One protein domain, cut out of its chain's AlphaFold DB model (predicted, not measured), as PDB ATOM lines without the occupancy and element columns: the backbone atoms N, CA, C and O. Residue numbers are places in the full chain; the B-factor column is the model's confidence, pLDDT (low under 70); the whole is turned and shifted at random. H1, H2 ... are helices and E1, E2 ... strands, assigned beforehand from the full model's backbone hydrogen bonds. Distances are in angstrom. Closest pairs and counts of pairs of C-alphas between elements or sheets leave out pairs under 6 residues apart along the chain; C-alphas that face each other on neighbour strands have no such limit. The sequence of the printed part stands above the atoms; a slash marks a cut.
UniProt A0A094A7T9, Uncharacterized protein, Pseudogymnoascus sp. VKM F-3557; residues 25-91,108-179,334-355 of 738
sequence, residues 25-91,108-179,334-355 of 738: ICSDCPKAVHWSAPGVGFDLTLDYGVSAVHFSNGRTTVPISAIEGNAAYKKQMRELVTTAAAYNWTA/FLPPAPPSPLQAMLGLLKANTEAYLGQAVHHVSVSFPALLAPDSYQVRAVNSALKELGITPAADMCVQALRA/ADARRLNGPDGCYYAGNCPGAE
ATOM      1  N   ILE A  25      51.728 -46.385 -18.940       71.88
ATOM      2  CA  ILE A  25      50.308 -46.705 -18.996       71.88
ATOM      3  C   ILE A  25      50.115 -47.971 -18.163       71.88
ATOM      4  O   ILE A  25      50.849 -48.940 -18.358       71.88
ATOM      5  N   CYS A  26      49.162 -47.966 -17.233       78.38
ATOM      6  CA  CYS A  26      48.868 -49.154 -16.437       78.38
ATOM      7  C   CYS A  26      48.474 -50.315 -17.365       78.38
ATOM      8  O   CYS A  26      47.684 -50.123 -18.292       78.38
ATOM      9  N   SER A  27      49.008 -51.515 -17.113       78.81
ATOM     10  CA  SER A  27      48.680 -52.716 -17.897       78.81
ATOM     11  C   SER A  27      47.212 -53.116 -17.766       78.81
ATOM     12  O   SER A  27      46.643 -53.668 -18.705       78.81
ATOM     13  N   ASP A  28      46.604 -52.792 -16.622       82.50
ATOM     14  CA  ASP A  28      45.234 -53.152 -16.282       82.50
ATOM     15  C   ASP A  28      44.350 -51.921 -16.088       82.50
ATOM     16  O   ASP A  28      44.754 -50.904 -15.519       82.50
ATOM     17  N   CYS A  29      43.100 -52.046 -16.530       82.19
ATOM     18  CA  CYS A  29      42.067 -51.051 -16.288       82.19
ATOM     19  C   CYS A  29      41.340 -51.320 -14.966       82.19
ATOM     20  O   CYS A  29      41.020 -52.473 -14.656       82.19
ATOM     21  N   PRO A  30      40.998 -50.269 -14.202       82.25
ATOM     22  CA  PRO A  30      40.196 -50.428 -13.009       82.25
ATOM     23  C   PRO A  30      38.751 -50.753 -13.412       82.25
ATOM     24  O   PRO A  30      38.309 -50.499 -14.536       82.25
ATOM     25  N   LYS A  31      37.986 -51.319 -12.476       82.31
ATOM     26  CA  LYS A  31      36.555 -51.580 -12.689       82.31
ATOM     27  C   LYS A  31      35.812 -50.267 -12.941       82.31
ATOM     28  O   LYS A  31      36.144 -49.263 -12.324       82.31
ATOM     29  N   ALA A  32      34.734 -50.307 -13.726       76.62
ATOM     30  CA  ALA A  32      33.927 -49.125 -14.054       76.62
ATOM     31  C   ALA A  32      33.500 -48.294 -12.822       76.62
ATOM     32  O   ALA A  32      33.480 -47.068 -12.876       76.62
ATOM     33  N   VAL A  33      33.234 -48.967 -11.692       77.38
ATOM     34  CA  VAL A  33      32.872 -48.342 -10.407       77.38
ATOM     35  C   VAL A  33      33.921 -47.333  -9.928       77.38
ATOM     36  O   VAL A  33      33.547 -46.339  -9.319       77.38
ATOM     37  N   HIS A  34      35.204 -47.540 -10.242       81.44
ATOM     38  CA  HIS A  34      36.303 -46.622  -9.914       81.44
ATOM     39  C   HIS A  34      36.064 -45.209 -10.448       81.44
ATOM     40  O   HIS A  34      36.248 -44.232  -9.733       81.44
ATOM     41  N   TRP A  35      35.591 -45.104 -11.689       79.19
ATOM     42  CA  TRP A  35      35.401 -43.822 -12.366       79.19
ATOM     43  C   TRP A  35      34.222 -43.029 -11.811       79.19
ATOM     44  O   TRP A  35      34.236 -41.800 -11.840       79.19
ATOM     45  N   SER A  36      33.214 -43.728 -11.286       79.25
ATOM     46  CA  SER A  36      32.034 -43.135 -10.652       79.25
ATOM     47  C   SER A  36      32.154 -42.975  -9.133       79.25
ATOM     48  O   SER A  36      31.324 -42.295  -8.532       79.25
ATOM     49  N   ALA A  37      33.129 -43.633  -8.497       86.06
ATOM     50  CA  ALA A  37      33.282 -43.633  -7.046       86.06
ATOM     51  C   ALA A  37      33.756 -42.259  -6.574       86.06
ATOM     52  O   ALA A  37      34.720 -41.759  -7.135       86.06
ATOM     53  N   PRO A  38      33.137 -41.652  -5.550       91.44
ATOM     54  CA  PRO A  38      33.518 -40.324  -5.091       91.44
ATOM     55  C   PRO A  38      34.967 -40.295  -4.587       91.44
ATOM     56  O   PRO A  38      35.500 -41.304  -4.123       91.44
ATOM     57  N   GLY A  39      35.605 -39.126  -4.667       93.00
ATOM     58  CA  GLY A  39      36.941 -38.943  -4.105       93.00
ATOM     59  C   GLY A  39      36.871 -39.003  -2.582       93.00
ATOM     60  O   GLY A  39      36.014 -38.354  -1.988       93.00
ATOM     61  N   VAL A  40      37.742 -39.783  -1.945       96.00
ATOM     62  CA  VAL A  40      37.804 -39.893  -0.480       96.00
ATOM     63  C   VAL A  40      39.148 -39.374   0.001       96.00
ATOM     64  O   VAL A  40      40.194 -39.795  -0.494       96.00
ATOM     65  N   GLY A  41      39.107 -38.459   0.965       96.88
ATOM     66  CA  GLY A  41      40.288 -37.842   1.549       96.88
ATOM     67  C   GLY A  41      40.329 -38.033   3.052       96.88
ATOM     68  O   GLY A  41      39.330 -37.772   3.728       96.88
ATOM     69  N   PHE A  42      41.478 -38.463   3.569       98.12
ATOM     70  CA  PHE A  42      41.762 -38.499   5.000       98.12
ATOM     71  C   PHE A  42      42.867 -37.506   5.352       98.12
ATOM     72  O   PHE A  42      43.828 -37.343   4.608       98.12
ATOM     73  N   ASP A  43      42.746 -36.885   6.514       97.69
ATOM     74  CA  ASP A  43      43.804 -36.090   7.129       97.69
ATOM     75  C   ASP A  43      44.188 -36.721   8.462       97.69
ATOM     76  O   ASP A  43      43.324 -37.066   9.275       97.69
ATOM     77  N   LEU A  44      45.485 -36.939   8.661       97.50
ATOM     78  CA  LEU A  44      46.034 -37.470   9.899       97.50
ATOM     79  C   LEU A  44      46.736 -36.339  10.634       97.50
ATOM     80  O   LEU A  44      47.606 -35.688  10.075       97.50
ATOM     81  N   THR A  45      46.436 -36.159  11.915       95.81
ATOM     82  CA  THR A  45      47.101 -35.158  12.758       95.81
ATOM     83  C   THR A  45      47.780 -35.830  13.950       95.81
ATOM     84  O   THR A  45      47.735 -37.045  14.129       95.81
ATOM     85  N   LEU A  46      48.434 -35.047  14.807       95.56
ATOM     86  CA  LEU A  46      49.050 -35.582  16.023       95.56
ATOM     87  C   LEU A  46      48.029 -36.177  17.005       95.56
ATOM     88  O   LEU A  46      48.379 -37.084  17.763       95.56
ATOM     89  N   ASP A  47      46.790 -35.672  17.006       95.88
ATOM     90  CA  ASP A  47      45.783 -36.024  18.009       95.88
ATOM     91  C   ASP A  47      44.533 -36.700  17.469       95.88
ATOM     92  O   ASP A  47      43.861 -37.384  18.238       95.88
ATOM     93  N   TYR A  48      44.205 -36.519  16.195       97.19
ATOM     94  CA  TYR A  48      42.953 -36.978  15.603       97.19
ATOM     95  C   TYR A  48      43.110 -37.261  14.105       97.19
ATOM     96  O   TYR A  48      44.061 -36.805  13.472       97.19
ATOM     97  N   GLY A  49      42.166 -38.008  13.541       97.94
ATOM     98  CA  GLY A  49      42.025 -38.195  12.099       97.94
ATOM     99  C   GLY A  49      40.720 -37.590  11.594       97.94
ATOM    100  O   GLY A  49      39.722 -37.589  12.317       97.94
ATOM    101  N   VAL A  50      40.708 -37.095  10.361       98.12
ATOM    102  CA  VAL A  50      39.531 -36.483   9.731       98.12
ATOM    103  C   VAL A  50      39.277 -37.111   8.366       98.12
ATOM    104  O   VAL A  50      40.203 -37.561   7.699       98.12
ATOM    105  N   SER A  51      38.015 -37.166   7.948       98.25
ATOM    106  CA  SER A  51      37.591 -37.702   6.652       98.25
ATOM    107  C   SER A  51      36.632 -36.759   5.934       98.25
ATOM    108  O   SER A  51      35.770 -36.135   6.559       98.25
ATOM    109  N   ALA A  52      36.766 -36.688   4.613       97.12
ATOM    110  CA  ALA A  52      35.868 -35.966   3.726       97.12
ATOM    111  C   ALA A  52      35.656 -36.734   2.414       97.12
ATOM    112  O   ALA A  52      36.458 -37.588   2.024       97.12
ATOM    113  N   VAL A  53      34.564 -36.409   1.725       95.38
ATOM    114  CA  VAL A  53      34.177 -37.011   0.447       95.38
ATOM    115  C   VAL A  53      33.909 -35.917  -0.575       95.38
ATOM    116  O   VAL A  53      33.183 -34.969  -0.286       95.38
ATOM    117  N   HIS A  54      34.445 -36.065  -1.783       92.75
ATOM    118  CA  HIS A  54      34.192 -35.185  -2.916       92.75
ATOM    119  C   HIS A  54      33.326 -35.871  -3.973       92.75
ATOM    120  O   HIS A  54      33.670 -36.932  -4.503       92.75
ATOM    121  N   PHE A  55      32.208 -35.233  -4.311       88.94
ATOM    122  CA  PHE A  55      31.265 -35.701  -5.316       88.94
ATOM    123  C   PHE A  55      31.427 -34.925  -6.628       88.94
ATOM    124  O   PHE A  55      31.076 -33.744  -6.733       88.94
ATOM    125  N   SER A  56      31.890 -35.626  -7.665       76.62
ATOM    126  CA  SER A  56      32.161 -35.061  -8.995       76.62
ATOM    127  C   SER A  56      30.897 -34.511  -9.682       76.62
ATOM    128  O   SER A  56      30.980 -33.613 -10.515       76.62
ATOM    129  N   ASN A  57      29.711 -35.014  -9.312       67.69
ATOM    130  CA  ASN A  57      28.414 -34.652  -9.900       67.69
ATOM    131  C   ASN A  57      27.811 -33.329  -9.376       67.69
ATOM    132  O   ASN A  57      26.742 -32.932  -9.831       67.69
ATOM    133  N   GLY A  58      28.501 -32.622  -8.475       60.12
ATOM    134  CA  GLY A  58      28.094 -31.294  -7.991       60.12
ATOM    135  C   GLY A  58      29.246 -30.372  -7.581       60.12
ATOM    136  O   GLY A  58      28.986 -29.270  -7.112       60.12
ATOM    137  N   ARG A  59      30.510 -30.808  -7.746       73.50
ATOM    138  CA  ARG A  59      31.709 -30.179  -7.148       73.50
ATOM    139  C   ARG A  59      31.557 -29.934  -5.642       73.50
ATOM    140  O   ARG A  59      32.101 -28.976  -5.099       73.50
ATOM    141  N   THR A  60      30.823 -30.813  -4.970       85.06
ATOM    142  CA  THR A  60      30.540 -30.679  -3.543       85.06
ATOM    143  C   THR A  60      31.504 -31.557  -2.770       85.06
ATOM    144  O   THR A  60      31.542 -32.769  -2.980       85.06
ATOM    145  N   THR A  61      32.254 -30.957  -1.850       90.19
ATOM    146  CA  THR A  61      33.011 -31.708  -0.848       90.19
ATOM    147  C   THR A  61      32.267 -31.667   0.481       90.19
ATOM    148  O   THR A  61      31.881 -30.593   0.938       90.19
ATOM    149  N   VAL A  62      32.064 -32.827   1.101       91.88
ATOM    150  CA  VAL A  62      31.327 -32.977   2.357       91.88
ATOM    151  C   VAL A  62      32.267 -33.518   3.439       91.88
ATOM    152  O   VAL A  62      32.882 -34.568   3.228       91.88
ATOM    153  N   PRO A  63      32.393 -32.839   4.593       94.69
ATOM    154  CA  PRO A  63      33.084 -33.386   5.755       94.69
ATOM    155  C   PRO A  63      32.283 -34.554   6.344       94.69
ATOM    156  O   PRO A  63      31.066 -34.453   6.490       94.69
ATOM    157  N   ILE A  64      32.947 -35.662   6.683       96.56
ATOM    158  CA  ILE A  64      32.271 -36.882   7.151       96.56
ATOM    159  C   ILE A  64      32.447 -37.084   8.649       96.56
ATOM    160  O   ILE A  64      31.468 -37.144   9.390       96.56
ATOM    161  N   SER A  65      33.688 -37.232   9.108       96.50
ATOM    162  CA  SER A  65      33.952 -37.511  10.518       96.50
ATOM    163  C   SER A  65      35.310 -36.995  10.968       96.50
ATOM    164  O   SER A  65      36.257 -36.982  10.183       96.50
ATOM    165  N   ALA A  66      35.380 -36.605  12.239       97.12
ATOM    166  CA  ALA A  66      36.602 -36.306  12.971       97.12
ATOM    167  C   ALA A  66      36.674 -37.266  14.165       97.12
ATOM    168  O   ALA A  66      35.710 -37.394  14.924       97.12
ATOM    169  N   ILE A  67      37.787 -37.980  14.301       97.88
ATOM    170  CA  ILE A  67      37.952 -39.082  15.248       97.88
ATOM    171  C   ILE A  67      39.145 -38.790  16.144       97.88
ATOM    172  O   ILE A  67      40.276 -38.695  15.673       97.88
ATOM    173  N   GLU A  68      38.893 -38.690  17.448       97.50
ATOM    174  CA  GLU A  68      39.956 -38.526  18.436       97.50
ATOM    175  C   GLU A  68      40.858 -39.763  18.471       97.50
ATOM    176  O   GLU A  68      40.407 -40.905  18.591       97.50
ATOM    177  N   GLY A  69      42.163 -39.527  18.409       96.19
ATOM    178  CA  GLY A  69      43.181 -40.552  18.533       96.19
ATOM    179  C   GLY A  69      43.249 -41.135  19.936       96.19
ATOM    180  O   GLY A  69      43.266 -40.425  20.942       96.19
ATOM    181  N   ASN A  70      43.370 -42.456  20.024       95.38
ATOM    182  CA  ASN A  70      43.701 -43.098  21.289       95.38
ATOM    183  C   ASN A  70      45.172 -42.828  21.677       95.38
ATOM    184  O   ASN A  70      45.981 -42.366  20.870       95.38
ATOM    185  N   ALA A  71      45.548 -43.148  22.917       96.38
ATOM    186  CA  ALA A  71      46.905 -42.904  23.414       96.38
ATOM    187  C   ALA A  71      48.002 -43.555  22.544       96.38
ATOM    188  O   ALA A  71      49.073 -42.974  22.368       96.38
ATOM    189  N   ALA A  72      47.732 -44.734  21.971       95.75
ATOM    190  CA  ALA A  72      48.679 -45.437  21.111       95.75
ATOM    191  C   ALA A  72      48.872 -44.727  19.761       95.75
ATOM    192  O   ALA A  72      50.010 -44.557  19.328       95.75
ATOM    193  N   TYR A  73      47.787 -44.255  19.138       97.00
ATOM    194  CA  TYR A  73      47.821 -43.458  17.911       97.00
ATOM    195  C   TYR A  73      48.601 -42.170  18.136       97.00
ATOM    196  O   TYR A  73      49.559 -41.895  17.421       97.00
ATOM    197  N   LYS A  74      48.253 -41.427  19.191       96.44
ATOM    198  CA  LYS A  74      48.908 -40.157  19.514       96.44
ATOM    199  C   LYS A  74      50.407 -40.331  19.767       96.44
ATOM    200  O   LYS A  74      51.213 -39.491  19.377       96.44
ATOM    201  N   LYS A  75      50.804 -41.431  20.420       95.50
ATOM    202  CA  LYS A  75      52.217 -41.782  20.612       95.50
ATOM    203  C   LYS A  75      52.905 -42.073  19.275       95.50
ATOM    204  O   LYS A  75      53.952 -41.492  19.010       95.50
ATOM    205  N   GLN A  76      52.304 -42.924  18.440       95.06
ATOM    206  CA  GLN A  76      52.860 -43.287  17.135       95.06
ATOM    207  C   GLN A  76      52.989 -42.067  16.210       95.06
ATOM    208  O   GLN A  76      54.026 -41.882  15.583       95.06
ATOM    209  N   MET A  77      51.978 -41.197  16.152       95.38
ATOM    210  CA  MET A  77      52.021 -39.994  15.321       95.38
ATOM    211  C   MET A  77      53.116 -39.023  15.762       95.38
ATOM    212  O   MET A  77      53.844 -38.514  14.912       95.38
ATOM    213  N   ARG A  78      53.306 -38.808  17.072       93.56
ATOM    214  CA  ARG A  78      54.420 -37.984  17.578       93.56
ATOM    215  C   ARG A  78      55.780 -38.552  17.181       93.56
ATOM    216  O   ARG A  78      56.653 -37.784  16.786       93.56
ATOM    217  N   GLU A  79      55.958 -39.869  17.242       91.44
ATOM    218  CA  GLU A  79      57.195 -40.534  16.811       91.44
ATOM    219  C   GLU A  79      57.453 -40.330  15.311       91.44
ATOM    220  O   GLU A  79      58.538 -39.891  14.923       91.44
ATOM    221  N   LEU A  80      56.443 -40.567  14.468       91.44
ATOM    222  CA  LEU A  80      56.551 -40.412  13.014       91.44
ATOM    223  C   LEU A  80      56.872 -38.972  12.608       91.44
ATOM    224  O   LEU A  80      57.733 -38.750  11.754       91.44
ATOM    225  N   VAL A  81      56.204 -38.005  13.240       90.75
ATOM    226  CA  VAL A  81      56.387 -36.575  12.980       90.75
ATOM    227  C   VAL A  81      57.744 -36.084  13.467       90.75
ATOM    228  O   VAL A  81      58.427 -35.385  12.726       90.75
ATOM    229  N   THR A  82      58.172 -36.476  14.669       87.69
ATOM    230  CA  THR A  82      59.499 -36.104  15.193       87.69
ATOM    231  C   THR A  82      60.601 -36.673  14.306       87.69
ATOM    232  O   THR A  82      61.549 -35.969  13.962       87.69
ATOM    233  N   THR A  83      60.435 -37.923  13.869       83.81
ATOM    234  CA  THR A  83      61.349 -38.561  12.920       83.81
ATOM    235  C   THR A  83      61.384 -37.783  11.605       83.81
ATOM    236  O   THR A  83      62.464 -37.462  11.128       83.81
ATOM    237  N   ALA A  84      60.230 -37.408  11.041       82.50
ATOM    238  CA  ALA A  84      60.168 -36.648   9.788       82.50
ATOM    239  C   ALA A  84      60.809 -35.255   9.921       82.50
ATOM    240  O   ALA A  84      61.555 -34.828   9.044       82.50
ATOM    241  N   ALA A  85      60.568 -34.568  11.039       77.69
ATOM    242  CA  ALA A  85      61.134 -33.251  11.311       77.69
ATOM    243  C   ALA A  85      62.665 -33.287  11.451       77.69
ATOM    244  O   ALA A  85      63.334 -32.374  10.975       77.69
ATOM    245  N   ALA A  86      63.222 -34.352  12.040       67.50
ATOM    246  CA  ALA A  86      64.667 -34.537  12.157       67.50
ATOM    247  C   ALA A  86      65.356 -34.716  10.790       67.50
ATOM    248  O   ALA A  86      66.465 -34.222  10.593       67.50
ATOM    249  N   TYR A  87      64.690 -35.364   9.827       58.41
ATOM    250  CA  TYR A  87      65.228 -35.558   8.476       58.41
ATOM    251  C   TYR A  87      65.277 -34.278   7.640       58.41
ATOM    252  O   TYR A  87      66.096 -34.189   6.729       58.41
ATOM    253  N   ASN A  88      64.454 -33.269   7.946       51.88
ATOM    254  CA  ASN A  88      64.371 -32.083   7.097       51.88
ATOM    255  C   ASN A  88      65.614 -31.168   7.165       51.88
ATOM    256  O   ASN A  88      65.695 -30.276   6.325       51.88
ATOM    257  N   TRP A  89      66.557 -31.318   8.117       44.44
ATOM    258  CA  TRP A  89      67.602 -30.290   8.326       44.44
ATOM    259  C   TRP A  89      69.075 -30.731   8.518       44.44
ATOM    260  O   TRP A  89      69.909 -29.828   8.480       44.44
ATOM    261  N   THR A  90      69.490 -32.009   8.674       32.59
ATOM    262  CA  THR A  90      70.919 -32.263   9.050       32.59
ATOM    263  C   THR A  90      71.681 -33.542   8.635       32.59
ATOM    264  O   THR A  90      72.851 -33.611   9.010       32.59
ATOM    265  N   ALA A  91      71.199 -34.533   7.872       30.52
ATOM    266  CA  ALA A  91      72.046 -35.728   7.646       30.52
ATOM    267  C   ALA A  91      71.888 -36.438   6.297       30.52
ATOM    268  O   ALA A  91      70.785 -36.606   5.783       30.52
ATOM    269  N   PHE A 108      56.377 -66.311   9.971       54.09
ATOM    270  CA  PHE A 108      56.396 -67.210  11.138       54.09
ATOM    271  C   PHE A 108      55.748 -66.631  12.404       54.09
ATOM    272  O   PHE A 108      55.772 -67.277  13.452       54.09
ATOM    273  N   LEU A 109      55.170 -65.430  12.335       49.22
ATOM    274  CA  LEU A 109      54.522 -64.779  13.473       49.22
ATOM    275  C   LEU A 109      52.999 -64.717  13.267       49.22
ATOM    276  O   LEU A 109      52.552 -64.497  12.140       49.22
ATOM    277  N   PRO A 110      52.195 -64.897  14.333       51.62
ATOM    278  CA  PRO A 110      50.756 -64.655  14.271       51.62
ATOM    279  C   PRO A 110      50.477 -63.223  13.782       51.62
ATOM    280  O   PRO A 110      51.344 -62.356  13.945       51.62
ATOM    281  N   PRO A 111      49.288 -62.955  13.199       55.72
ATOM    282  CA  PRO A 111      48.941 -61.619  12.736       55.72
ATOM    283  C   PRO A 111      49.167 -60.630  13.877       55.72
ATOM    284  O   PRO A 111      48.585 -60.771  14.955       55.72
ATOM    285  N   ALA A 112      50.072 -59.675  13.661       58.06
ATOM    286  CA  ALA A 112      50.319 -58.632  14.638       58.06
ATOM    287  C   ALA A 112      48.999 -57.885  14.900       58.06
ATOM    288  O   ALA A 112      48.191 -57.741  13.978       58.06
ATOM    289  N   PRO A 113      48.753 -57.419  16.137       63.78
ATOM    290  CA  PRO A 113      47.627 -56.533  16.392       63.78
ATOM    291  C   PRO A 113      47.701 -55.329  15.443       63.78
ATOM    292  O   PRO A 113      48.811 -54.899  15.103       63.78
ATOM    293  N   PRO A 114      46.545 -54.789  15.015       75.38
ATOM    294  CA  PRO A 114      46.529 -53.706  14.052       75.38
ATOM    295  C   PRO A 114      47.340 -52.526  14.575       75.38
ATOM    296  O   PRO A 114      47.239 -52.163  15.754       75.38
ATOM    297  N   SER A 115      48.163 -51.937  13.707       89.31
ATOM    298  CA  SER A 115      48.950 -50.770  14.108       89.31
ATOM    299  C   SER A 115      48.011 -49.637  14.559       89.31
ATOM    300  O   SER A 115      46.882 -49.545  14.065       89.31
ATOM    301  N   PRO A 116      48.424 -48.749  15.481       94.31
ATOM    302  CA  PRO A 116      47.554 -47.654  15.912       94.31
ATOM    303  C   PRO A 116      47.064 -46.769  14.749       94.31
ATOM    304  O   PRO A 116      45.910 -46.338  14.749       94.31
ATOM    305  N   LEU A 117      47.901 -46.572  13.724       94.69
ATOM    306  CA  LEU A 117      47.535 -45.972  12.436       94.69
ATOM    307  C   LEU A 117      46.432 -46.746  11.704       94.69
ATOM    308  O   LEU A 117      45.441 -46.148  11.298       94.69
ATOM    309  N   GLN A 118      46.579 -48.064  11.556       95.38
ATOM    310  CA  GLN A 118      45.566 -48.912  10.920       95.38
ATOM    311  C   GLN A 118      44.231 -48.846  11.666       95.38
ATOM    312  O   GLN A 118      43.183 -48.794  11.031       95.38
ATOM    313  N   ALA A 119      44.249 -48.802  13.001       96.19
ATOM    314  CA  ALA A 119      43.033 -48.648  13.794       96.19
ATOM    315  C   ALA A 119      42.330 -47.306  13.511       96.19
ATOM    316  O   ALA A 119      41.121 -47.292  13.288       96.19
ATOM    317  N   MET A 120      43.076 -46.193  13.461       97.88
ATOM    318  CA  MET A 120      42.524 -44.879  13.103       97.88
ATOM    319  C   MET A 120      41.950 -44.871  11.679       97.88
ATOM    320  O   MET A 120      40.795 -44.505  11.473       97.88
ATOM    321  N   LEU A 121      42.735 -45.324  10.698       97.69
ATOM    322  CA  LEU A 121      42.316 -45.385   9.296       97.69
ATOM    323  C   LEU A 121      41.107 -46.311   9.102       97.69
ATOM    324  O   LEU A 121      40.221 -46.004   8.310       97.69
ATOM    325  N   GLY A 122      41.030 -47.407   9.859       97.31
ATOM    326  CA  GLY A 122      39.891 -48.320   9.855       97.31
ATOM    327  C   GLY A 122      38.604 -47.659  10.348       97.31
ATOM    328  O   GLY A 122      37.548 -47.877   9.759       97.31
ATOM    329  N   LEU A 123      38.685 -46.805  11.374       97.94
ATOM    330  CA  LEU A 123      37.537 -46.032  11.858       97.94
ATOM    331  C   LEU A 123      37.097 -44.963  10.846       97.94
ATOM    332  O   LEU A 123      35.903 -44.837  10.574       97.94
ATOM    333  N   LEU A 124      38.044 -44.235  10.243       98.44
ATOM    334  CA  LEU A 124      37.746 -43.254   9.189       98.44
ATOM    335  C   LEU A 124      37.094 -43.921   7.972       98.44
ATOM    336  O   LEU A 124      36.083 -43.433   7.463       98.44
ATOM    337  N   LYS A 125      37.626 -45.076   7.551       97.69
ATOM    338  CA  LYS A 125      37.054 -45.921   6.497       97.69
ATOM    339  C   LYS A 125      35.629 -46.332   6.842       97.69
ATOM    340  O   LYS A 125      34.732 -46.051   6.058       97.69
ATOM    341  N   ALA A 126      35.405 -46.928   8.013       97.88
ATOM    342  CA  ALA A 126      34.086 -47.413   8.418       97.88
ATOM    343  C   ALA A 126      33.034 -46.292   8.451       97.88
ATOM    344  O   ALA A 126      31.933 -46.472   7.935       97.88
ATOM    345  N   ASN A 127      33.377 -45.117   8.989       98.06
ATOM    346  CA  ASN A 127      32.474 -43.962   9.004       98.06
ATOM    347  C   ASN A 127      32.174 -43.444   7.590       98.06
ATOM    348  O   ASN A 127      31.038 -43.080   7.287       98.06
ATOM    349  N   THR A 128      33.181 -43.436   6.714       98.06
ATOM    350  CA  THR A 128      33.016 -43.013   5.318       98.06
ATOM    351  C   THR A 128      32.164 -44.004   4.527       98.06
ATOM    352  O   THR A 128      31.262 -43.592   3.805       98.06
ATOM    353  N   GLU A 129      32.382 -45.306   4.703       97.25
ATOM    354  CA  GLU A 129      31.574 -46.367   4.090       97.25
ATOM    355  C   GLU A 129      30.126 -46.330   4.584       97.25
ATOM    356  O   GLU A 129      29.202 -46.476   3.786       97.25
ATOM    357  N   ALA A 130      29.914 -46.069   5.878       97.19
ATOM    358  CA  ALA A 130      28.580 -45.902   6.447       97.19
ATOM    359  C   ALA A 130      27.836 -44.707   5.830       97.19
ATOM    360  O   ALA A 130      26.643 -44.811   5.553       97.19
ATOM    361  N   TYR A 131      28.535 -43.596   5.576       96.50
ATOM    362  CA  TYR A 131      27.961 -42.434   4.896       96.50
ATOM    363  C   TYR A 131      27.665 -42.704   3.412       96.50
ATOM    364  O   TYR A 131      26.612 -42.323   2.908       96.50
ATOM    365  N   LEU A 132      28.586 -43.368   2.708       94.38
ATOM    366  CA  LEU A 132      28.462 -43.647   1.277       94.38
ATOM    367  C   LEU A 132      27.504 -44.801   0.952       94.38
ATOM    368  O   LEU A 132      27.044 -44.903  -0.184       94.38
ATOM    369  N   GLY A 133      27.243 -45.694   1.907       93.75
ATOM    370  CA  GLY A 133      26.485 -46.929   1.686       93.75
ATOM    371  C   GLY A 133      27.213 -47.957   0.810       93.75
ATOM    372  O   GLY A 133      26.598 -48.917   0.351       93.75
ATOM    373  N   GLN A 134      28.510 -47.766   0.559       91.44
ATOM    374  CA  GLN A 134      29.343 -48.634  -0.274       91.44
ATOM    375  C   GLN A 134      30.777 -48.685   0.250       91.44
ATOM    376  O   GLN A 134      31.208 -47.807   0.997       91.44
ATOM    377  N   ALA A 135      31.515 -49.713  -0.171       92.06
ATOM    378  CA  ALA A 135      32.904 -49.895   0.221       92.06
ATOM    379  C   ALA A 135      33.818 -48.811  -0.377       92.06
ATOM    380  O   ALA A 135      33.673 -48.415  -1.535       92.06
ATOM    381  N   VAL A 136      34.792 -48.368   0.415       92.25
ATOM    382  CA  VAL A 136      35.831 -47.419   0.015       92.25
ATOM    383  C   VAL A 136      37.090 -48.202  -0.327       92.25
ATOM    384  O   VAL A 136      37.654 -48.897   0.517       92.25
ATOM    385  N   HIS A 137      37.535 -48.063  -1.575       88.94
ATOM    386  CA  HIS A 137      38.714 -48.756  -2.101       88.94
ATOM    387  C   HIS A 137      39.893 -47.830  -2.387       88.94
ATOM    388  O   HIS A 137      41.020 -48.304  -2.436       88.94
ATOM    389  N   HIS A 138      39.647 -46.529  -2.556       89.94
ATOM    390  CA  HIS A 138      40.672 -45.553  -2.907       89.94
ATOM    391  C   HIS A 138      40.582 -44.352  -1.984       89.94
ATOM    392  O   HIS A 138      39.487 -43.840  -1.751       89.94
ATOM    393  N   VAL A 139      41.725 -43.922  -1.457       93.62
ATOM    394  CA  VAL A 139      41.811 -42.785  -0.537       93.62
ATOM    395  C   VAL A 139      43.091 -42.006  -0.803       93.62
ATOM    396  O   VAL A 139      44.146 -42.603  -1.003       93.62
ATOM    397  N   SER A 140      43.013 -40.680  -0.754       94.56
ATOM    398  CA  SER A 140      44.193 -39.822  -0.626       94.56
ATOM    399  C   SER A 140      44.368 -39.394   0.833       94.56
ATOM    400  O   SER A 140      43.379 -39.160   1.532       94.56
ATOM    401  N   VAL A 141      45.607 -39.368   1.325       96.12
ATOM    402  CA  VAL A 141      45.908 -39.135   2.746       96.12
ATOM    403  C   VAL A 141      46.888 -37.981   2.898       96.12
ATOM    404  O   VAL A 141      47.970 -38.010   2.310       96.12
ATOM    405  N   SER A 142      46.536 -37.016   3.746       96.31
ATOM    406  CA  SER A 142      47.436 -35.944   4.177       96.31
ATOM    407  C   SER A 142      48.144 -36.280   5.487       96.31
ATOM    408  O   SER A 142      47.687 -37.097   6.294       96.31
ATOM    409  N   PHE A 143      49.311 -35.665   5.671       94.75
ATOM    410  CA  PHE A 143      50.176 -35.842   6.835       94.75
ATOM    411  C   PHE A 143      50.647 -34.471   7.359       94.75
ATOM    412  O   PHE A 143      50.847 -33.550   6.562       94.75
ATOM    413  N   PRO A 144      50.876 -34.285   8.676       92.38
ATOM    414  CA  PRO A 144      51.170 -32.955   9.216       92.38
ATOM    415  C   PRO A 144      52.603 -32.500   8.891       92.38
ATOM    416  O   PRO A 144      52.900 -31.304   8.894       92.38
ATOM    417  N   ALA A 145      53.493 -33.446   8.581       88.50
ATOM    418  CA  ALA A 145      54.868 -33.187   8.175       88.50
ATOM    419  C   ALA A 145      55.070 -33.329   6.666       88.50
ATOM    420  O   ALA A 145      54.425 -34.155   6.022       88.50
ATOM    421  N   LEU A 146      56.012 -32.555   6.120       84.25
ATOM    422  CA  LEU A 146      56.522 -32.799   4.776       84.25
ATOM    423  C   LEU A 146      57.304 -34.117   4.785       84.25
ATOM    424  O   LEU A 146      58.253 -34.265   5.555       84.25
ATOM    425  N   LEU A 147      56.883 -35.070   3.955       85.69
ATOM    426  CA  LEU A 147      57.489 -36.393   3.874       85.69
ATOM    427  C   LEU A 147      58.305 -36.529   2.592       85.69
ATOM    428  O   LEU A 147      57.856 -36.131   1.518       85.69
ATOM    429  N   ALA A 148      59.485 -37.137   2.703       79.75
ATOM    430  CA  ALA A 148      60.232 -37.577   1.533       79.75
ATOM    431  C   ALA A 148      59.520 -38.769   0.858       79.75
ATOM    432  O   ALA A 148      58.896 -39.580   1.568       79.75
ATOM    433  N   PRO A 149      59.650 -38.915  -0.477       77.56
ATOM    434  CA  PRO A 149      59.253 -40.137  -1.171       77.56
ATOM    435  C   PRO A 149      59.877 -41.363  -0.489       77.56
ATOM    436  O   PRO A 149      61.001 -41.291   0.007       77.56
ATOM    437  N   ASP A 150      59.129 -42.464  -0.397       77.50
ATOM    438  CA  ASP A 150      59.568 -43.740   0.200       77.50
ATOM    439  C   ASP A 150      60.049 -43.697   1.664       77.50
ATOM    440  O   ASP A 150      60.564 -44.686   2.211       77.50
ATOM    441  N   SER A 151      59.820 -42.574   2.351       84.00
ATOM    442  CA  SER A 151      60.129 -42.434   3.770       84.00
ATOM    443  C   SER A 151      59.438 -43.513   4.612       84.00
ATOM    444  O   SER A 151      58.415 -44.103   4.243       84.00
ATOM    445  N   TYR A 152      60.010 -43.793   5.785       87.44
ATOM    446  CA  TYR A 152      59.426 -44.737   6.742       87.44
ATOM    447  C   TYR A 152      57.958 -44.400   7.055       87.44
ATOM    448  O   TYR A 152      57.124 -45.297   7.155       87.44
ATOM    449  N   GLN A 153      57.638 -43.110   7.136       90.56
ATOM    450  CA  GLN A 153      56.303 -42.583   7.387       90.56
ATOM    451  C   GLN A 153      55.333 -42.939   6.258       90.56
ATOM    452  O   GLN A 153      54.278 -43.510   6.533       90.56
ATOM    453  N   VAL A 154      55.708 -42.680   4.999       89.38
ATOM    454  CA  VAL A 154      54.891 -43.047   3.828       89.38
ATOM    455  C   VAL A 154      54.659 -44.558   3.799       89.38
ATOM    456  O   VAL A 154      53.524 -45.013   3.660       89.38
ATOM    457  N   ARG A 155      55.703 -45.363   4.042       89.12
ATOM    458  CA  ARG A 155      55.573 -46.828   4.112       89.12
ATOM    459  C   ARG A 155      54.665 -47.293   5.249       89.12
ATOM    460  O   ARG A 155      53.921 -48.255   5.058       89.12
ATOM    461  N   ALA A 156      54.699 -46.634   6.405       91.38
ATOM    462  CA  ALA A 156      53.827 -46.949   7.534       91.38
ATOM    463  C   ALA A 156      52.351 -46.674   7.202       91.38
ATOM    464  O   ALA A 156      51.506 -47.538   7.443       91.38
ATOM    465  N   VAL A 157      52.051 -45.522   6.592       93.31
ATOM    466  CA  VAL A 157      50.692 -45.171   6.146       93.31
ATOM    467  C   VAL A 157      50.213 -46.134   5.057       93.31
ATOM    468  O   VAL A 157      49.156 -46.746   5.206       93.31
ATOM    469  N   ASN A 158      51.015 -46.361   4.013       91.19
ATOM    470  CA  ASN A 158      50.654 -47.249   2.903       91.19
ATOM    471  C   ASN A 158      50.467 -48.704   3.353       91.19
ATOM    472  O   ASN A 158      49.557 -49.384   2.883       91.19
ATOM    473  N   SER A 159      51.278 -49.185   4.303       90.69
ATOM    474  CA  SER A 159      51.099 -50.524   4.883       90.69
ATOM    475  C   SER A 159      49.771 -50.637   5.633       90.69
ATOM    476  O   SER A 159      49.050 -51.616   5.447       90.69
ATOM    477  N   ALA A 160      49.416 -49.620   6.423       94.06
ATOM    478  CA  ALA A 160      48.155 -49.587   7.155       94.06
ATOM    479  C   ALA A 160      46.934 -49.520   6.216       94.06
ATOM    480  O   ALA A 160      45.951 -50.221   6.449       94.06
ATOM    481  N   LEU A 161      47.004 -48.740   5.130       93.62
ATOM    482  CA  LEU A 161      45.963 -48.700   4.093       93.62
ATOM    483  C   LEU A 161      45.813 -50.052   3.385       93.62
ATOM    484  O   LEU A 161      44.699 -50.563   3.256       93.62
ATOM    485  N   LYS A 162      46.933 -50.673   2.996       91.38
ATOM    486  CA  LYS A 162      46.945 -51.975   2.316       91.38
ATOM    487  C   LYS A 162      46.309 -53.074   3.166       91.38
ATOM    488  O   LYS A 162      45.553 -53.890   2.647       91.38
ATOM    489  N   GLU A 163      46.568 -53.083   4.471       92.00
ATOM    490  CA  GLU A 163      45.946 -54.027   5.410       92.00
ATOM    491  C   GLU A 163      44.432 -53.813   5.578       92.00
ATOM    492  O   GLU A 163      43.725 -54.734   5.979       92.00
ATOM    493  N   LEU A 164      43.922 -52.625   5.238       94.31
ATOM    494  CA  LEU A 164      42.491 -52.307   5.196       94.31
ATOM    495  C   LEU A 164      41.859 -52.545   3.815       94.31
ATOM    496  O   LEU A 164      40.669 -52.275   3.636       94.31
ATOM    497  N   GLY A 165      42.634 -53.029   2.838       92.06
ATOM    498  CA  GLY A 165      42.187 -53.185   1.455       92.06
ATOM    499  C   GLY A 165      41.939 -51.852   0.742       92.06
ATOM    500  O   GLY A 165      41.125 -51.807  -0.180       92.06
ATOM    501  N   ILE A 166      42.598 -50.779   1.191       91.38
ATOM    502  CA  ILE A 166      42.570 -49.466   0.547       91.38
ATOM    503  C   ILE A 166      43.829 -49.295  -0.301       91.38
ATOM    504  O   ILE A 166      44.951 -49.501   0.166       91.38
ATOM    505  N   THR A 167      43.625 -48.845  -1.529       88.38
ATOM    506  CA  THR A 167      44.666 -48.400  -2.445       88.38
ATOM    507  C   THR A 167      44.864 -46.885  -2.296       88.38
ATOM    508  O   THR A 167      43.883 -46.138  -2.363       88.38
ATOM    509  N   PRO A 168      46.094 -46.389  -2.078       87.50
ATOM    510  CA  PRO A 168      46.341 -44.953  -2.035       87.50
ATOM    511  C   PRO A 168      46.111 -44.324  -3.419       87.50
ATOM    512  O   PRO A 168      46.495 -44.889  -4.437       87.50
ATOM    513  N   ALA A 169      45.485 -43.146  -3.463       84.06
ATOM    514  CA  ALA A 169      45.260 -42.392  -4.704       84.06
ATOM    515  C   ALA A 169      46.507 -41.608  -5.171       84.06
ATOM    516  O   ALA A 169      46.490 -40.960  -6.219       84.06
ATOM    517  N   ALA A 170      47.571 -41.617  -4.368       77.38
ATOM    518  CA  ALA A 170      48.842 -40.979  -4.662       77.38
ATOM    519  C   ALA A 170      49.986 -41.702  -3.946       77.38
ATOM    520  O   ALA A 170      49.830 -42.133  -2.804       77.38
ATOM    521  N   ASP A 171      51.150 -41.749  -4.591       71.56
ATOM    522  CA  ASP A 171      52.341 -42.437  -4.070       71.56
ATOM    523  C   ASP A 171      52.963 -41.728  -2.854       71.56
ATOM    524  O   ASP A 171      53.786 -42.296  -2.136       71.56
ATOM    525  N   MET A 172      52.557 -40.482  -2.594       80.38
ATOM    526  CA  MET A 172      53.027 -39.669  -1.478       80.38
ATOM    527  C   MET A 172      51.860 -39.077  -0.693       80.38
ATOM    528  O   MET A 172      50.864 -38.645  -1.275       80.38
ATOM    529  N   CYS A 173      52.027 -38.978   0.627       86.81
ATOM    530  CA  CYS A 173      51.115 -38.208   1.467       86.81
ATOM    531  C   CYS A 173      51.402 -36.716   1.288       86.81
ATOM    532  O   CYS A 173      52.545 -36.278   1.453       86.81
ATOM    533  N   VAL A 174      50.379 -35.929   0.959       89.44
ATOM    534  CA  VAL A 174      50.540 -34.479   0.819       89.44
ATOM    535  C   VAL A 174      50.579 -33.850   2.209       89.44
ATOM    536  O   VAL A 174      49.955 -34.324   3.158       89.44
ATOM    537  N   GLN A 175      51.346 -32.775   2.360       91.44
ATOM    538  CA  GLN A 175      51.372 -32.040   3.617       91.44
ATOM    539  C   GLN A 175      50.006 -31.365   3.866       91.44
ATOM    540  O   GLN A 175      49.421 -30.788   2.948       91.44
ATOM    541  N   ALA A 176      49.508 -31.423   5.105       93.88
ATOM    542  CA  ALA A 176      48.142 -31.025   5.464       93.88
ATOM    543  C   ALA A 176      47.761 -29.580   5.077       93.88
ATOM    544  O   ALA A 176      46.655 -29.351   4.594       93.88
ATOM    545  N   LEU A 177      48.664 -28.598   5.202       93.56
ATOM    546  CA  LEU A 177      48.393 -27.214   4.770       93.56
ATOM    547  C   LEU A 177      48.262 -27.099   3.251       93.56
ATOM    548  O   LEU A 177      47.403 -26.370   2.759       93.56
ATOM    549  N   ARG A 178      49.063 -27.846   2.490       90.00
ATOM    550  CA  ARG A 178      48.930 -27.894   1.032       90.00
ATOM    551  C   ARG A 178      47.637 -28.588   0.615       90.00
ATOM    552  O   ARG A 178      46.939 -28.078  -0.255       90.00
ATOM    553  N   ALA A 179      47.274 -29.681   1.281       93.00
ATOM    554  CA  ALA A 179      45.965 -30.293   1.090       93.00
ATOM    555  C   ALA A 179      44.836 -29.302   1.435       93.00
ATOM    556  O   ALA A 179      43.892 -29.152   0.670       93.00
ATOM    557  N   ALA A 334      41.969 -36.851  -4.669       90.94
ATOM    558  CA  ALA A 334      41.599 -38.231  -4.973       90.94
ATOM    559  C   ALA A 334      40.688 -38.318  -6.209       90.94
ATOM    560  O   ALA A 334      40.870 -39.200  -7.045       90.94
ATOM    561  N   ASP A 335      39.729 -37.394  -6.355       87.81
ATOM    562  CA  ASP A 335      38.895 -37.280  -7.560       87.81
ATOM    563  C   ASP A 335      39.719 -36.860  -8.791       87.81
ATOM    564  O   ASP A 335      39.648 -37.498  -9.841       87.81
ATOM    565  N   ALA A 336      40.565 -35.835  -8.654       82.94
ATOM    566  CA  ALA A 336      41.406 -35.333  -9.741       82.94
ATOM    567  C   ALA A 336      42.447 -36.362 -10.223       82.94
ATOM    568  O   ALA A 336      42.802 -36.386 -11.401       82.94
ATOM    569  N   ARG A 337      42.917 -37.234  -9.325       83.25
ATOM    570  CA  ARG A 337      43.902 -38.290  -9.592       83.25
ATOM    571  C   ARG A 337      43.269 -39.641  -9.916       83.25
ATOM    572  O   ARG A 337      43.985 -40.631  -9.951       83.25
ATOM    573  N   ARG A 338      41.967 -39.724 -10.231       79.56
ATOM    574  CA  ARG A 338      41.330 -41.002 -10.632       79.56
ATOM    575  C   ARG A 338      41.994 -41.677 -11.833       79.56
ATOM    576  O   ARG A 338      41.868 -42.889 -11.988       79.56
ATOM    577  N   LEU A 339      42.684 -40.907 -12.675       74.12
ATOM    578  CA  LEU A 339      43.449 -41.412 -13.816       74.12
ATOM    579  C   LEU A 339      44.804 -42.016 -13.419       74.12
ATOM    580  O   LEU A 339      45.419 -42.675 -14.251       74.12
ATOM    581  N   ASN A 340      45.261 -41.818 -12.185       75.50
ATOM    582  CA  ASN A 340      46.516 -42.364 -11.693       75.50
ATOM    583  C   ASN A 340      46.258 -43.760 -11.119       75.50
ATOM    584  O   ASN A 340      45.356 -43.964 -10.305       75.50
ATOM    585  N   GLY A 341      47.050 -44.722 -11.569       68.81
ATOM    586  CA  GLY A 341      47.142 -46.036 -10.970       68.81
ATOM    587  C   GLY A 341      48.045 -46.045  -9.733       68.81
ATOM    588  O   GLY A 341      48.772 -45.085  -9.479       68.81
ATOM    589  N   PRO A 342      48.006 -47.145  -8.969       63.50
ATOM    590  CA  PRO A 342      48.661 -47.273  -7.665       63.50
ATOM    591  C   PRO A 342      50.192 -47.316  -7.693       63.50
ATOM    592  O   PRO A 342      50.804 -47.186  -6.641       63.50
ATOM    593  N   ASP A 343      50.789 -47.539  -8.864       66.81
ATOM    594  CA  ASP A 343      52.242 -47.641  -9.050       66.81
ATOM    595  C   ASP A 343      52.799 -46.406  -9.786       66.81
ATOM    596  O   ASP A 343      53.751 -46.502 -10.561       66.81
ATOM    597  N   GLY A 344      52.124 -45.257  -9.666       65.88
ATOM    598  CA  GLY A 344      52.453 -44.039 -10.414       65.88
ATOM    599  C   GLY A 344      52.197 -44.122 -11.928       65.88
ATOM    600  O   GLY A 344      52.534 -43.197 -12.673       65.88
ATOM    601  N   CYS A 345      51.595 -45.216 -12.409       72.75
ATOM    602  CA  CYS A 345      51.160 -45.365 -13.796       72.75
ATOM    603  C   CYS A 345      49.902 -44.524 -14.070       72.75
ATOM    604  O   CYS A 345      49.184 -44.139 -13.155       72.75
ATOM    605  N   TYR A 346      49.600 -44.242 -15.335       76.06
ATOM    606  CA  TYR A 346      48.339 -43.616 -15.734       76.06
ATOM    607  C   TYR A 346      47.441 -44.661 -16.383       76.06
ATOM    608  O   TYR A 346      47.857 -45.364 -17.305       76.06
ATOM    609  N   TYR A 347      46.197 -44.761 -15.934       78.19
ATOM    610  CA  TYR A 347      45.213 -45.595 -16.601       78.19
ATOM    611  C   TYR A 347      45.010 -45.104 -18.028       78.19
ATOM    612  O   TYR A 347      44.906 -43.904 -18.301       78.19
ATOM    613  N   ALA A 348      44.971 -46.054 -18.958       71.50
ATOM    614  CA  ALA A 348      44.731 -45.739 -20.347       71.50
ATOM    615  C   ALA A 348      43.368 -45.045 -20.488       71.50
ATOM    616  O   ALA A 348      42.366 -45.476 -19.916       71.50
ATOM    617  N   GLY A 349      43.308 -43.988 -21.297       67.00
ATOM    618  CA  GLY A 349      42.050 -43.279 -21.544       67.00
ATOM    619  C   GLY A 349      40.974 -44.148 -22.208       67.00
ATOM    620  O   GLY A 349      39.832 -43.747 -22.280       67.00
ATOM    621  N   ASN A 350      41.289 -45.342 -22.705       75.06
ATOM    622  CA  ASN A 350      40.295 -46.273 -23.245       75.06
ATOM    623  C   ASN A 350      39.768 -47.276 -22.200       75.06
ATOM    624  O   ASN A 350      39.113 -48.247 -22.580       75.06
ATOM    625  N   CYS A 351      40.050 -47.081 -20.908       79.00
ATOM    626  CA  CYS A 351      39.537 -47.971 -19.876       79.00
ATOM    627  C   CYS A 351      37.998 -47.923 -19.794       79.00
ATOM    628  O   CYS A 351      37.420 -46.834 -19.746       79.00
ATOM    629  N   PRO A 352      37.311 -49.080 -19.724       73.44
ATOM    630  CA  PRO A 352      35.855 -49.121 -19.610       73.44
ATOM    631  C   PRO A 352      35.343 -48.301 -18.416       73.44
ATOM    632  O   PRO A 352      35.774 -48.502 -17.278       73.44
ATOM    633  N   GLY A 353      34.412 -47.378 -18.674       68.06
ATOM    634  CA  GLY A 353      33.854 -46.461 -17.671       68.06
ATOM    635  C   GLY A 353      34.614 -45.138 -17.496       68.06
ATOM    636  O   GLY A 353      34.076 -44.229 -16.869       68.06
ATOM    637  N   ALA A 354      35.799 -44.979 -18.102       64.81
ATOM    638  CA  ALA A 354      36.516 -43.701 -18.126       64.81
ATOM    639  C   ALA A 354      35.806 -42.640 -18.993       64.81
ATOM    640  O   ALA A 354      36.087 -41.453 -18.844       64.81
ATOM    641  N   GLU A 355      34.840 -43.058 -19.831       55.72
ATOM    642  CA  GLU A 355      34.036 -42.274 -20.792       55.72
ATOM    643  C   GLU A 355      33.512 -40.930 -20.243       55.72
ATOM    644  O   GLU A 355      33.457 -39.940 -20.972       55.72
TER     645      GLU A 355
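What this domain is: This is residues 25 to 91, 108 to 179 and 334 to 355 of the 738 residues of an uncharacterized protein of Pseudogymnoascus sp. VKM F-3557 (UniProt A0A094A7T9). A twisted four-stranded sheet has the long helix H3 laid over one face, with H4 beside H3's first turns, near the edge strand E4, and little H5 over E4 on the opposite face. H2 stands at one end of the strands and H1 lies toward the other end, joined to E1 by a tight link; the unnamed stretch 334 to 355 lies on the E4 side of the sheet, away from E3, and residues 108 to 113 stick out free. The printed part has 161 residues, with five named helices and four named strands in the order H1 E1 E2 E3 H2 H3 E4 H4 H5; the sheet is mixed, ordered E3, E2, E1, E4, and the class is mixed, helices and strands. It is compact, with a radius of gyration of the C-alphas of 16.1 A and spans of 46 by 41 by 35 A.

Where its parts are: Find C-alpha 32 at (33.927, -49.125, -14.054), where H1, residues 32 to 36, begins. Next come E1, residues 39 to 44, E2, residues 48 to 55, 24.0 A long, and E3, residues 60 to 68, 25.2 A long. H2, residues 71 to 87, runs 24.8 A from (46.905, -42.904, 23.414). After the cut, H3, residues 116 to 132, spans 24.4 A; then follow E4, residues 138 to 143, H4, residues 152 to 163, 16.4 A long, and H5, residues 176 to 179, ending at (45.965, -30.293, 1.090).

How they stand to each other: Start at E1, E2 and E3, a meander, each strand the antiparallel neighbour of the one before: look for N 41 and O 52 at 3.0 A, and N 51 and O 65 at 2.8 A. E4 is parallel to E1, with N 42 and O 140 at 2.9 A. H3 is on the sheet at a height of 8.3 A; the closest C-alphas to E2 are those of Ser 51 and Leu 124, 6.1 A apart. H2 and H3 touch at Tyr 73 and Pro 116, C-alphas 4.7 A apart, only just about perpendicular at 70.1 degrees. H3, with residues 117 to 121 alone, touches H4 at a steep tilt of 49 degrees, closest at C-alphas 118 and 160, 4.6 A. H5 is on the opposite face from H3, C-alphas 142 and 176 being its closest to E4 at 5.1 A. H1 is not on the sheet. Every O i to N i+4 pair is within hydrogen-bond range in H2, H3 and H4; H1 has 0 of 1, but 2 of 2 O i to N i+3 pairs, and H5 is too short for an O i to N i+4 pair.

The domain as a whole: The farthest C-alphas, those of Gly 58 and Phe 108, are 49.6 A apart. Residues 92 to 107 and 180 to 333 are not printed, leaving gaps of 35.3 A and 10.9 A between C-alphas. The link from H4 to H5 is long. The mean pLDDT of the printed part is 85.0; among the residues under 70 are 86 to 91 and 108 to 113.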